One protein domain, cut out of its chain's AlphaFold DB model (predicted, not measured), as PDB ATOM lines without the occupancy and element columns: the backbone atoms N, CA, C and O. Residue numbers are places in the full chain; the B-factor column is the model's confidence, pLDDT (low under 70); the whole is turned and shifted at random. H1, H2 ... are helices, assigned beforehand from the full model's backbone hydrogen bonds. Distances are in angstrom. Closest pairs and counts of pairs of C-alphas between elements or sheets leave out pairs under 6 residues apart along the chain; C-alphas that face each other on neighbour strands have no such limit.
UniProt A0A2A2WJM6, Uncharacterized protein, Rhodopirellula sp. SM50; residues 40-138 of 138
ATOM      1  N   TRP A  40     126.339  71.728  92.527       92.50
ATOM      2  CA  TRP A  40     126.550  71.764  93.976       92.50
ATOM      3  C   TRP A  40     127.791  72.550  94.396       92.50
ATOM      4  O   TRP A  40     127.744  73.218  95.420       92.50
ATOM      5  N   GLN A  41     128.878  72.511  93.620       93.12
ATOM      6  CA  GLN A  41     130.075  73.303  93.922       93.12
ATOM      7  C   GLN A  41     129.801  74.805  93.822       93.12
ATOM      8  O   GLN A  41     130.270  75.564  94.667       93.12
ATOM      9  N   VAL A  42     129.038  75.230  92.809       92.56
ATOM     10  CA  VAL A  42     128.659  76.640  92.646       92.56
ATOM     11  C   VAL A  42     127.729  77.072  93.777       92.56
ATOM     12  O   VAL A  42     127.966  78.108  94.386       92.56
ATOM     13  N   VAL A  43     126.715  76.267  94.110       92.69
ATOM     14  CA  VAL A  43     125.788  76.559  95.219       92.69
ATOM     15  C   VAL A  43     126.536  76.657  96.552       92.69
ATOM     16  O   VAL A  43     126.369  77.636  97.276       92.69
ATOM     17  N   ASP A  44     127.393  75.684  96.865       93.06
ATOM     18  CA  ASP A  44     128.162  75.650  98.112       93.06
ATOM     19  C   ASP A  44     129.093  76.863  98.242       93.06
ATOM     20  O   ASP A  44     129.097  77.546  99.270       93.06
ATOM     21  N   ARG A  45     129.819  77.209  97.169       93.56
ATOM     22  CA  ARG A  45     130.652  78.418  97.138       93.56
ATOM     23  C   ARG A  45     129.825  79.684  97.288       93.56
ATOM     24  O   ARG A  45     130.203  80.541  98.084       93.56
ATOM     25  N   PHE A  46     128.704  79.790  96.575       93.12
ATOM     26  CA  PHE A  46     127.821  80.950  96.642       93.12
ATOM     27  C   PHE A  46     127.346  81.192  98.077       93.12
ATOM     28  O   PHE A  46     127.501  82.299  98.587       93.12
ATOM     29  N   LEU A  47     126.832  80.155  98.745       91.44
ATOM     30  CA  LEU A  47     126.310  80.238 100.113       91.44
ATOM     31  C   LEU A  47     127.414  80.446 101.161       91.44
ATOM     32  O   LEU A  47     127.196  81.113 102.169       91.44
ATOM     33  N   THR A  48     128.611  79.903 100.930       92.38
ATOM     34  CA  THR A  48     129.758  80.101 101.830       92.38
ATOM     35  C   THR A  48     130.302  81.528 101.746       92.38
ATOM     36  O   THR A  48     130.640  82.128 102.766       92.38
ATOM     37  N   GLN A  49     130.387  82.088 100.537       90.94
ATOM     38  CA  GLN A  49     130.880  83.450 100.305       90.94
ATOM     39  C   GLN A  49     129.831  84.514 100.642       90.94
ATOM     40  O   GLN A  49     130.180  85.622 101.049       90.94
ATOM     41  N   ASN A  50     128.551  84.170 100.513       88.19
ATOM     42  CA  ASN A  50     127.420  85.033 100.808       88.19
ATOM     43  C   ASN A  50     126.581  84.333 101.885       88.19
ATOM     44  O   ASN A  50     125.690  83.558 101.553       88.19
ATOM     45  N   PRO A  51     126.861  84.556 103.180       84.50
ATOM     46  CA  PRO A  51     126.069  83.975 104.268       84.50
ATOM     47  C   PRO A  51     124.746  84.723 104.513       84.50
ATOM     48  O   PRO A  51     123.913  84.259 105.288       84.50
ATOM     49  N   ALA A  52     124.555  85.886 103.883       83.12
ATOM     50  CA  ALA A  52     123.339  86.687 103.949       83.12
ATOM     51  C   ALA A  52     122.885  87.106 102.537       83.12
ATOM     52  O   ALA A  52     123.739  87.274 101.658       83.12
ATOM     53  N   PRO A  53     121.572  87.339 102.322       79.06
ATOM     54  CA  PRO A  53     121.041  87.823 101.053       79.06
ATOM     55  C   PRO A  53     121.792  89.053 100.532       79.06
ATOM     56  O   PRO A  53     121.889  90.071 101.217       79.06
ATOM     57  N   THR A  54     122.314  88.949  99.309       79.31
ATOM     58  CA  THR A  54     123.054  90.023  98.635       79.31
ATOM     59  C   THR A  54     122.216  90.619  97.502       79.31
ATOM     60  O   THR A  54     121.594  89.866  96.749       79.31
ATOM     61  N   PRO A  55     122.206  91.955  97.329       75.62
ATOM     62  CA  PRO A  55     121.593  92.584  96.159       75.62
ATOM     63  C   PRO A  55     122.407  92.353  94.872       75.62
ATOM     64  O   PRO A  55     121.907  92.600  93.779       75.62
ATOM     65  N   PHE A  56     123.645  91.851  94.980       84.44
ATOM     66  CA  PHE A  56     124.566  91.623  93.860       84.44
ATOM     67  C   PHE A  56     124.655  90.138  93.485       84.44
ATOM     68  O   PHE A  56     125.745  89.580  93.354       84.44
ATOM     69  N   GLY A  57     123.502  89.481  93.341       86.62
ATOM     70  CA  GLY A  57     123.431  88.036  93.097       86.62
ATOM     71  C   GLY A  57     124.189  87.579  91.846       86.62
ATOM     72  O   GLY A  57     124.851  86.547  91.877       86.62
ATOM     73  N   VAL A  58     124.182  88.377  90.775       89.19
ATOM     74  CA  VAL A  58     124.857  88.033  89.513       89.19
ATOM     75  C   VAL A  58     126.379  88.009  89.668       89.19
ATOM     76  O   VAL A  58     127.009  87.041  89.253       89.19
ATOM     77  N   HIS A  59     126.968  89.010  90.330       90.19
ATOM     78  CA  HIS A  59     128.396  88.993  90.671       90.19
ATOM     79  C   HIS A  59     128.740  87.811  91.567       90.19
ATOM     80  O   HIS A  59     129.675  87.079  91.274       90.19
ATOM     81  N   ALA A  60     127.935  87.569  92.603       90.19
ATOM     82  CA  ALA A  60     128.142  86.441  93.503       90.19
ATOM     83  C   ALA A  60     128.066  85.081  92.780       90.19
ATOM     84  O   ALA A  60     128.809  84.165  93.121       90.19
ATOM     85  N   LEU A  61     127.211  84.937  91.760       91.69
ATOM     86  CA  LEU A  61     127.159  83.742  90.912       91.69
ATOM     87  C   LEU A  61     128.434  83.579  90.080       91.69
ATOM     88  O   LEU A  61     128.963  82.472  89.982       91.69
ATOM     89  N   VAL A  62     128.936  84.665  89.490       91.88
ATOM     90  CA  VAL A  62     130.183  84.640  88.712       91.88
ATOM     91  C   VAL A  62     131.377  84.313  89.612       91.88
ATOM     92  O   VAL A  62     132.129  83.396  89.283       91.88
ATOM     93  N   ASP A  63     131.474  84.941  90.787       91.00
ATOM     94  CA  ASP A  63     132.510  84.682  91.800       91.00
ATOM     95  C   ASP A  63     132.462  83.233  92.326       91.00
ATOM     96  O   ASP A  63     133.496  82.596  92.551       91.00
ATOM     97  N   ALA A  64     131.258  82.667  92.461       90.81
ATOM     98  CA  ALA A  64     131.058  81.266  92.825       90.81
ATOM     99  C   ALA A  64     131.438  80.283  91.698       90.81
ATOM    100  O   ALA A  64     131.582  79.081  91.944       90.81
ATOM    101  N   GLY A  65     131.644  80.780  90.474       90.69
ATOM    102  CA  GLY A  65     132.066  80.000  89.314       90.69
ATOM    103  C   GLY A  65     130.932  79.550  88.394       90.69
ATOM    104  O   GLY A  65     131.145  78.631  87.606       90.69
ATOM    105  N   ALA A  66     129.752  80.180  88.443       91.56
ATOM    106  CA  ALA A  66     128.618  79.841  87.573       91.56
ATOM    107  C   ALA A  66     128.938  79.980  86.069       91.56
ATOM    108  O   ALA A  66     128.368  79.270  85.245       91.56
ATOM    109  N   ALA A  67     129.894  80.840  85.700       90.56
ATOM    110  CA  ALA A  67     130.384  80.961  84.324       90.56
ATOM    111  C   ALA A  67     131.022  79.657  83.788       90.56
ATOM    112  O   ALA A  67     131.030  79.419  82.578       90.56
ATOM    113  N   ASN A  68     131.513  78.793  84.683       91.44
ATOM    114  CA  ASN A  68     132.182  77.534  84.348       91.44
ATOM    115  C   ASN A  68     131.234  76.323  84.310       91.44
ATOM    116  O   ASN A  68     131.704  75.188  84.207       91.44
ATOM    117  N   LEU A  69     129.920  76.544  84.418       90.56
ATOM    118  CA  LEU A  69     128.922  75.493  84.221       90.56
ATOM    119  C   LEU A  69     128.949  75.001  82.771       90.56
ATOM    120  O   LEU A  69     129.243  75.768  81.842       90.56
ATOM    121  N   LEU A  70     128.642  73.720  82.583       88.38
ATOM    122  CA  LEU A  70     128.675  73.093  81.268       88.38
ATOM    123  C   LEU A  70     127.422  73.457  80.470       88.38
ATOM    124  O   LEU A  70     127.531  73.839  79.303       88.38
ATOM    125  N   ASP A  71     126.258  73.365  81.116       88.38
ATOM    126  CA  ASP A  71     124.957  73.463  80.458       88.38
ATOM    127  C   ASP A  71     124.087  74.601  81.032       88.38
ATOM    128  O   ASP A  71     124.055  74.811  82.246       88.38
ATOM    129  N   PRO A  72     123.329  75.336  80.195       88.44
ATOM    130  CA  PRO A  72     122.404  76.368  80.665       88.44
ATOM    131  C   PRO A  72     121.347  75.873  81.664       88.44
ATOM    132  O   PRO A  72     120.916  76.638  82.525       88.44
ATOM    133  N   SER A  73     120.936  74.605  81.587       90.25
ATOM    134  CA  SER A  73     119.999  74.012  82.549       90.25
ATOM    135  C   SER A  73     120.606  73.858  83.946       90.25
ATOM    136  O   SER A  73     119.879  73.925  84.938       90.25
ATOM    137  N   GLU A  74     121.930  73.712  84.058       91.88
ATOM    138  CA  GLU A  74     122.626  73.680  85.348       91.88
ATOM    139  C   GLU A  74     122.542  75.035  86.048       91.88
ATOM    140  O   GLU A  74     122.389  75.083  87.267       91.88
ATOM    141  N   LEU A  75     122.570  76.141  85.295       91.12
ATOM    142  CA  LEU A  75     122.426  77.481  85.864       91.12
ATOM    143  C   LEU A  75     121.058  77.665  86.532       91.12
ATOM    144  O   LEU A  75     120.973  78.253  87.610       91.12
ATOM    145  N   ILE A  76     119.998  77.129  85.925       90.25
ATOM    146  CA  ILE A  76     118.655  77.159  86.512       90.25
ATOM    147  C   ILE A  76     118.618  76.335  87.799       90.25
ATOM    148  O   ILE A  76     118.186  76.853  88.824       90.25
ATOM    149  N   GLN A  77     119.180  75.124  87.787       91.94
ATOM    150  CA  GLN A  77     119.275  74.288  88.990       91.94
ATOM    151  C   GLN A  77     120.074  74.962  90.116       91.94
ATOM    152  O   GLN A  77     119.713  74.841  91.286       91.94
ATOM    153  N   VAL A  78     121.156  75.679  89.789       93.19
ATOM    154  CA  VAL A  78     121.914  76.482  90.762       93.19
ATOM    155  C   VAL A  78     121.026  77.569  91.364       93.19
ATOM    156  O   VAL A  78     120.989  77.716  92.585       93.19
ATOM    157  N   CYS A  79     120.288  78.310  90.535       90.44
ATOM    158  CA  CYS A  79     119.408  79.381  91.000       90.44
ATOM    159  C   CYS A  79     118.274  78.855  91.888       90.44
ATOM    160  O   CYS A  79     118.030  79.429  92.946       90.44
ATOM    161  N   GLU A  80     117.624  77.761  91.491       91.12
ATOM    162  CA  GLU A  80     116.565  77.102  92.266       91.12
ATOM    163  C   GLU A  80     117.087  76.652  93.632       91.12
ATOM    164  O   GLU A  80     116.508  76.989  94.662       91.12
ATOM    165  N   LYS A  81     118.245  75.982  93.665       92.12
ATOM    166  CA  LYS A  81     118.878  75.570  94.923       92.12
ATOM    167  C   LYS A  81     119.215  76.764  95.798       92.12
ATOM    168  O   LYS A  81     118.902  76.755  96.973       92.12
ATOM    169  N   ILE A  82     119.810  77.822  95.257       91.38
ATOM    170  CA  ILE A  82     120.123  79.019  96.048       91.38
ATOM    171  C   ILE A  82     118.836  79.660  96.610       91.38
ATOM    172  O   ILE A  82     118.821  80.100  97.762       91.38
ATOM    173  N   GLN A  83     117.734  79.657  95.850       89.38
ATOM    174  CA  GLN A  83     116.428  80.153  96.305       89.38
ATOM    175  C   GLN A  83     115.858  79.361  97.488       89.38
ATOM    176  O   GLN A  83     115.304  79.974  98.404       89.38
ATOM    177  N   GLU A  84     116.050  78.038  97.535       89.50
ATOM    178  CA  GLU A  84     115.654  77.192  98.677       89.50
ATOM    179  C   GLU A  84     116.311  77.640  99.998       89.50
ATOM    180  O   GLU A  84     115.752  77.438 101.076       89.50
ATOM    181  N   HIS A  85     117.464  78.313  99.925       86.00
ATOM    182  CA  HIS A  85     118.196  78.847 101.076       86.00
ATOM    183  C   HIS A  85     117.833  80.308 101.422       86.00
ATOM    184  O   HIS A  85     118.513  80.936 102.234       86.00
ATOM    185  N   GLY A  86     116.756  80.858 100.847       82.88
ATOM    186  CA  GLY A  86     116.210  82.176 101.205       82.88
ATOM    187  C   GLY A  86     116.667  83.343 100.324       82.88
ATOM    188  O   GLY A  86     116.347  84.498 100.612       82.88
ATOM    189  N   TYR A  87     117.380  83.069  99.233       84.31
ATOM    190  CA  TYR A  87     117.793  84.076  98.255       84.31
ATOM    191  C   TYR A  87     116.707  84.267  97.198       84.31
ATOM    192  O   TYR A  87     116.624  83.490  96.258       84.31
ATOM    193  N   GLN A  88     115.886  85.311  97.308       73.75
ATOM    194  CA  GLN A  88     114.749  85.499  96.394       73.75
ATOM    195  C   GLN A  88     115.142  85.620  94.908       73.75
ATOM    196  O   GLN A  88     114.462  85.048  94.059       73.75
ATOM    197  N   TYR A  89     116.233  86.321  94.582       75.88
ATOM    198  CA  TYR A  89     116.615  86.598  93.190       75.88
ATOM    199  C   TYR A  89     118.135  86.502  92.976       75.88
ATOM    200  O   TYR A  89     118.818  87.527  92.969       75.88
ATOM    201  N   PRO A  90     118.691  85.288  92.789       81.88
ATOM    202  CA  PRO A  90     120.117  85.112  92.495       81.88
ATOM    203  C   PRO A  90     120.513  85.783  91.172       81.88
ATOM    204  O   PRO A  90     121.594  86.351  91.053       81.88
ATOM    205  N   ILE A  91     119.602  85.775  90.196       85.75
ATOM    206  CA  ILE A  91     119.700  86.538  88.950       85.75
ATOM    207  C   ILE A  91     118.632  87.632  88.974       85.75
ATOM    208  O   ILE A  91     117.495  87.393  89.387       85.75
ATOM    209  N   ASN A  92     118.995  88.830  88.510       85.62
ATOM    210  CA  ASN A  92     118.070  89.953  88.405       85.62
ATOM    211  C   ASN A  92     116.866  89.583  87.498       85.62
ATOM    212  O   ASN A  92     117.094  89.123  86.373       85.62
ATOM    213  N   PRO A  93     115.604  89.797  87.928       83.62
ATOM    214  CA  PRO A  93     114.413  89.456  87.145       83.62
ATOM    215  C   PRO A  93     114.402  90.019  85.724       83.62
ATOM    216  O   PRO A  93     113.948  89.342  84.804       83.62
ATOM    217  N   THR A  94     114.932  91.223  85.515       87.31
ATOM    218  CA  THR A  94     114.986  91.839  84.187       87.31
ATOM    219  C   THR A  94     115.906  91.056  83.242       87.31
ATOM    220  O   THR A  94     115.572  90.905  82.073       87.31
ATOM    221  N   LEU A  95     117.011  90.471  83.729       87.50
ATOM    222  CA  LEU A  95     117.849  89.588  82.902       87.50
ATOM    223  C   LEU A  95     117.097  88.318  82.509       87.50
ATOM    224  O   LEU A  95     117.176  87.899  81.361       87.50
ATOM    225  N   ILE A  96     116.349  87.729  83.446       86.69
ATOM    226  CA  ILE A  96     115.555  86.516  83.200       86.69
ATOM    227  C   ILE A  96     114.465  86.774  82.150       86.69
ATOM    228  O   ILE A  96     114.151  85.892  81.356       86.69
ATOM    229  N   GLN A  97     113.880  87.974  82.143       88.44
ATOM    230  CA  GLN A  97     112.843  88.356  81.182       88.44
ATOM    231  C   GLN A  97     113.405  88.665  79.789       88.44
ATOM    232  O   GLN A  97     112.759  88.370  78.786       88.44
ATOM    233  N   GLU A  98     114.586  89.277  79.720       88.62
ATOM    234  CA  GLU A  98     115.160  89.786  78.471       88.62
ATOM    235  C   GLU A  98     116.073  88.774  77.756       88.62
ATOM    236  O   GLU A  98     116.274  88.890  76.543       88.62
ATOM    237  N   LEU A  99     116.635  87.795  78.476       89.00
ATOM    238  CA  LEU A  99     117.576  86.801  77.953       89.00
ATOM    239  C   LEU A  99     116.993  85.386  78.012       89.00
ATOM    240  O   LEU A  99     116.387  84.977  79.002       89.00
ATOM    241  N   LYS A 100     117.232  84.589  76.965       89.62
ATOM    242  CA  LYS A 100     116.946  83.146  76.999       89.62
ATOM    243  C   LYS A 100     117.905  82.436  77.958       89.62
ATOM    244  O   LYS A 100     119.006  82.913  78.208       89.62
ATOM    245  N   GLN A 101     117.548  81.236  78.422       85.19
ATOM    246  CA  GLN A 101     118.405  80.448  79.326       85.19
ATOM    247  C   GLN A 101     119.826  80.235  78.784       85.19
ATOM    248  O   GLN A 101     120.798  80.409  79.515       85.19
ATOM    249  N   SER A 102     119.959  79.918  77.493       86.88
ATOM    250  CA  SER A 102     121.268  79.780  76.844       86.88
ATOM    251  C   SER A 102     122.061  81.089  76.848       86.88
ATOM    252  O   SER A 102     123.259  81.079  77.109       86.88
ATOM    253  N   GLU A 103     121.383  82.216  76.618       92.12
ATOM    254  CA  GLU A 103     121.996  83.546  76.637       92.12
ATOM    255  C   GLU A 103     122.380  83.979  78.055       92.12
ATOM    256  O   GLU A 103     123.356  84.698  78.208       92.12
ATOM    257  N   LEU A 104     121.665  83.535  79.095       90.81
ATOM    258  CA  LEU A 104     122.016  83.831  80.487       90.81
ATOM    259  C   LEU A 104     123.375  83.235  80.862       90.81
ATOM    260  O   LEU A 104     124.195  83.925  81.460       90.81
ATOM    261  N   LEU A 105     123.642  81.978  80.496       91.94
ATOM    262  CA  LEU A 105     124.943  81.367  80.777       91.94
ATOM    263  C   LEU A 105     126.065  82.038  79.972       91.94
ATOM    264  O   LEU A 105     127.137  82.311  80.513       91.94
ATOM    265  N   GLU A 106     125.817  82.344  78.697       92.69
ATOM    266  CA  GLU A 106     126.751  83.119  77.869       92.69
ATOM    267  C   GLU A 106     127.011  84.511  78.457       92.69
ATOM    268  O   GLU A 106     128.155  84.955  78.499       92.69
ATOM    269  N   PHE A 107     125.976  85.165  78.983       93.56
ATOM    270  CA  PHE A 107     126.078  86.457  79.644       93.56
ATOM    271  C   PHE A 107     126.938  86.387  80.910       93.56
ATOM    272  O   PHE A 107     127.774  87.260  81.112       93.56
ATOM    273  N   LEU A 108     126.804  85.344  81.740       91.94
ATOM    274  CA  LEU A 108     127.667  85.164  82.919       91.94
ATOM    275  C   LEU A 108     129.133  84.925  82.537       91.94
ATOM    276  O   LEU A 108     130.035  85.408  83.217       91.94
ATOM    277  N   ARG A 109     129.383  84.205  81.437       92.50
ATOM    278  CA  ARG A 109     130.739  84.014  80.894       92.50
ATOM    279  C   ARG A 109     131.326  85.324  80.392       92.50
ATOM    280  O   ARG A 109     132.455  85.654  80.738       92.50
ATOM    281  N   TRP A 110     130.545  86.070  79.617       94.00
ATOM    282  CA  TRP A 110     130.926  87.385  79.118       94.00
ATOM    283  C   TRP A 110     131.188  88.367  80.268       94.00
ATOM    284  O   TRP A 110     132.203  89.059  80.259       94.00
ATOM    285  N   HIS A 111     130.339  88.368  81.301       91.56
ATOM    286  CA  HIS A 111     130.502  89.182  82.510       91.56
ATOM    287  C   HIS A 111     131.830  88.899  83.215       91.56
ATOM    288  O   HIS A 111     132.576  89.836  83.497       91.56
ATOM    289  N   GLY A 112     132.162  87.619  83.416       87.19
ATOM    290  CA  GLY A 112     133.424  87.208  84.034       87.19
ATOM    291  C   GLY A 112     134.676  87.551  83.214       87.19
ATOM    292  O   GLY A 112     135.770  87.562  83.767       87.19
ATOM    293  N   GLN A 113     134.531  87.836  81.916       89.44
ATOM    294  CA  GLN A 113     135.628  88.241  81.025       89.44
ATOM    295  C   GLN A 113     135.768  89.762  80.887       89.44
ATOM    296  O   GLN A 113     136.868  90.244  80.638       89.44
ATOM    297  N   ASN A 114     134.668  90.508  81.030       88.00
ATOM    298  CA  ASN A 114     134.597  91.945  80.741       88.00
ATOM    299  C   ASN A 114     134.561  92.836  81.995       88.00
ATOM    300  O   ASN A 114     134.337  94.035  81.865       88.00
ATOM    301  N   GLU A 115     134.753  92.263  83.190       78.88
ATOM    302  CA  GLU A 115     134.785  92.975  84.481       78.88
ATOM    303  C   GLU A 115     133.655  94.011  84.629       78.88
ATOM    304  O   GLU A 115     133.870  95.211  84.794       78.88
ATOM    305  N   VAL A 116     132.407  93.548  84.552       87.81
ATOM    306  CA  VAL A 116     131.244  94.439  84.645       87.81
ATOM    307  C   VAL A 116     131.091  94.983  86.066       87.81
ATOM    308  O   VAL A 116     130.990  94.231  87.038       87.81
ATOM    309  N   GLU A 117     130.980  96.301  86.183       87.62
ATOM    310  CA  GLU A 117     130.787  96.989  87.459       87.62
ATOM    311  C   GLU A 117     129.405  96.705  88.093       87.62
ATOM    312  O   GLU A 117     128.423  96.381  87.415       87.62
ATOM    313  N   ARG A 118     129.301  96.823  89.422       86.12
ATOM    314  CA  ARG A 118     128.060  96.522  90.173       86.12
ATOM    315  C   ARG A 118     126.952  97.532  89.884       86.12
ATOM    316  O   ARG A 118     125.769  97.208  89.958       86.12
ATOM    317  N   GLU A 119     127.343  98.738  89.516       86.69
ATOM    318  CA  GLU A 119     126.531  99.905  89.207       86.69
ATOM    319  C   GLU A 119     125.570  99.634  88.046       86.69
ATOM    320  O   GLU A 119     124.441 100.121  88.062       86.69
ATOM    321  N   TYR A 120     125.954  98.779  87.087       86.12
ATOM    322  CA  TYR A 120     125.071  98.389  85.983       86.12
ATOM    323  C   TYR A 120     123.814  97.646  86.450       86.12
ATOM    324  O   TYR A 120     122.795  97.679  85.761       86.12
ATOM    325  N   TYR A 121     123.857  97.025  87.632       86.25
ATOM    326  CA  TYR A 121     122.740  96.288  88.223       86.25
ATOM    327  C   TYR A 121     121.871  97.147  89.149       86.25
ATOM    328  O   TYR A 121     120.888  96.644  89.692       86.25
ATOM    329  N   ALA A 122     122.209  98.428  89.338       82.94
ATOM    330  CA  ALA A 122     121.501  99.314  90.259       82.94
ATOM    331  C   ALA A 122     120.097  99.703  89.768       82.94
ATOM    332  O   ALA A 122     119.219  99.978  90.585       82.94
ATOM    333  N   ASN A 123     119.875  99.760  88.452       85.25
ATOM    334  CA  ASN A 123     118.581 100.106  87.869       85.25
ATOM    335  C   ASN A 123     118.342  99.405  86.521       85.25
ATOM    336  O   ASN A 123     119.263  98.895  85.887       85.25
ATOM    337  N   GLU A 124     117.085  99.395  86.073       85.44
ATOM    338  CA  GLU A 124     116.690  98.715  84.834       85.44
ATOM    339  C   GLU A 124     117.299  99.335  83.569       85.44
ATOM    340  O   GLU A 124     117.558  98.617  82.605       85.44
ATOM    341  N   MET A 125     117.531 100.652  83.547       88.38
ATOM    342  CA  MET A 125     118.061 101.342  82.368       88.38
ATOM    343  C   MET A 125     119.500 100.904  82.086       88.38
ATOM    344  O   MET A 125     119.800 100.445  80.985       88.38
ATOM    345  N   THR A 126     120.365 100.956  83.101       90.56
ATOM    346  CA  THR A 126     121.763 100.516  82.994       90.56
ATOM    347  C   THR A 126     121.864  99.019  82.723       90.56
ATOM    348  O   THR A 126     122.750  98.574  81.996       90.56
ATOM    349  N   LEU A 127     120.922  98.227  83.240       89.62
ATOM    350  CA  LEU A 127     120.869  96.796  82.974       89.62
ATOM    351  C   LEU A 127     120.506  96.503  81.508       89.62
ATOM    352  O   LEU A 127     121.104  95.628  80.887       89.62
ATOM    353  N   ARG A 128     119.569  97.257  80.918       89.25
ATOM    354  CA  ARG A 128     119.252  97.156  79.483       89.25
ATOM    355  C   ARG A 128     120.438  97.567  78.611       89.25
ATOM    356  O   ARG A 128     120.713  96.889  77.624       89.25
ATOM    357  N   GLU A 129     121.161  98.624  78.977       90.94
ATOM    358  CA  GLU A 129     122.404  99.014  78.293       90.94
ATOM    359  C   GLU A 129     123.457  97.903  78.364       90.94
ATOM    360  O   GLU A 129     124.097  97.584  77.360       90.94
ATOM    361  N   LEU A 130     123.600  97.258  79.524       91.56
ATOM    362  CA  LEU A 130     124.508  96.129  79.701       91.56
ATOM    363  C   LEU A 130     124.139  94.948  78.790       91.56
ATOM    364  O   LEU A 130     125.011  94.368  78.146       91.56
ATOM    365  N   ILE A 131     122.847  94.627  78.677       91.50
ATOM    366  CA  ILE A 131     122.344  93.586  77.764       91.50
ATOM    367  C   ILE A 131     122.648  93.940  76.303       91.50
ATOM    368  O   ILE A 131     123.022  93.065  75.521       91.50
ATOM    369  N   GLN A 132     122.507  95.211  75.917       92.00
ATOM    370  CA  GLN A 132     122.850  95.656  74.564       92.00
ATOM    371  C   GLN A 132     124.344  95.502  74.279       92.00
ATOM    372  O   GLN A 132     124.696  95.025  73.204       92.00
ATOM    373  N   ARG A 133     125.212  95.840  75.240       92.75
ATOM    374  CA  ARG A 133     126.662  95.627  75.113       92.75
ATOM    375  C   ARG A 133     127.005  94.153  74.943       92.75
ATOM    376  O   ARG A 133     127.715  93.816  74.007       92.75
ATOM    377  N   PHE A 134     126.428  93.286  75.774       93.31
ATOM    378  CA  PHE A 134     126.581  91.835  75.641       93.31
ATOM    379  C   PHE A 134     126.172  91.332  74.246       93.31
ATOM    380  O   PHE A 134     126.871  90.522  73.647       93.31
ATOM    381  N   ARG A 135     125.051  91.819  73.704       91.62
ATOM    382  CA  ARG A 135     124.583  91.424  72.365       91.62
ATOM    383  C   ARG A 135     125.437  91.981  71.229       91.62
ATOM    384  O   ARG A 135     125.496  91.347  70.186       91.62
ATOM    385  N   ALA A 136     126.037  93.157  71.404       91.62
ATOM    386  CA  ALA A 136     126.876  93.796  70.392       91.62
ATOM    387  C   ALA A 136     128.277  93.172  70.287       91.62
ATOM    388  O   ALA A 136     128.922  93.312  69.253       91.62
ATOM    389  N   ASP A 137     128.735  92.506  71.346       87.06
ATOM    390  CA  ASP A 137     130.027  91.811  71.409       87.06
ATOM    391  C   ASP A 137     129.978  90.386  70.804       87.06
ATOM    392  O   ASP A 137     130.992  89.692  70.755       87.06
ATOM    393  N   ARG A 138     128.799  89.942  70.340       70.12
ATOM    394  CA  ARG A 138     128.569  88.657  69.653       70.12
ATOM    395  C   ARG A 138     128.550  88.805  68.138       70.12
ATOM    396  O   ARG A 138     129.013  87.850  67.476       70.12
TER     397      ARG A 138
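AT A GLANCE: This is residues 40 to 138 of the 138 residues of an uncharacterized protein of Rhodopirellula sp. SM50 (UniProt A0A2A2WJM6). This is a rounded, compact cluster of crossed helices in two groups that meet where the long helix H5 touches H2 and H3. H1 and H3 lie toward one end of the longest axis, H2 and H5 are nearest the middle, and H7 lies at the far end with the short H6 at its corner and H4 touching it. The printed part has 99 residues with seven named helices, H1 to H7 in order along the chain, and no named strand; the class is all helix. The radius of gyration of the C-alphas is 12.5 A, and the C-alphas span 33 by 27 by 23 A.

IN THESE COORDINATES: The longest helix, H5, takes residues 101 to 114 and measures 19.9 A from C-alpha 101 at (118.405, 80.448, 79.326) to C-alpha 114. H3 is residues 72 to 84, 19.3 A long. H2 is residues 57 to 63, 9.8 A. H1 is residues 40 to 49, 14.0 A, beginning at C-alpha 40 at (126.550, 71.764, 93.976). H4 is residues 93 to 98, 8.7 A, and H6 is residues 118 to 121, 5.7 A. H7 is residues 124 to 136, 18.3 A, ending at C-alpha 136 at (126.876, 93.796, 70.392).

HOW THE PARTS SIT: H5, with residues 101 to 105 alone, touches residues 72 to 76 of H3, about perpendicular at 87 degrees; the closest C-alphas are those of Pro 72 and Ser 102, 5.2 A apart. With residues 108 to 112 alone it touches H2, the same way at a steep tilt of 61 degrees; the closest C-alphas, Val 62 and Gly 112, are 6.2 A apart. H1 touches residues 78 to 82 of H3, the same way at a steep tilt of 47 degrees; the C-alphas of Val 43 and Val 78 are closest, 5.9 A. H1 also touches H2, about perpendicular at 73 degrees but only just; the closest C-alphas, Phe 46 and Ala 60, are 6.3 A apart. H2 and H3 are near each other, with 5 pairs of C-alphas within 10 A. H5 and H7 are close but not clearly touching; the closest C-alphas, Phe 107 and Phe 134, are 6.7 A apart. H7 touches H4, the same way at a steep tilt of 41 degrees; the closest C-alphas, Thr 94 and Glu 124, are 7.1 A apart. H6 and H7 touch only at the corner; the closest C-alphas, Tyr 120 and Thr 126, are 4.9 A apart. H1 and H7 are apart. Each O i to N i+4 pair is within hydrogen-bond range in H1, H2, H4, H5 and H7, against 8 of 9 in H3; H6 is too short for such a pair.

THE WHOLE: The two C-alphas farthest apart are those of Pro 51 and Ala 136, 35.3 A. The printed part has no cut. The links H4 to H5, H5 to H6 and H6 to H7 are tight, and no link is long. The mean pLDDT of the printed part is 88.5, and no printed residue is under 70.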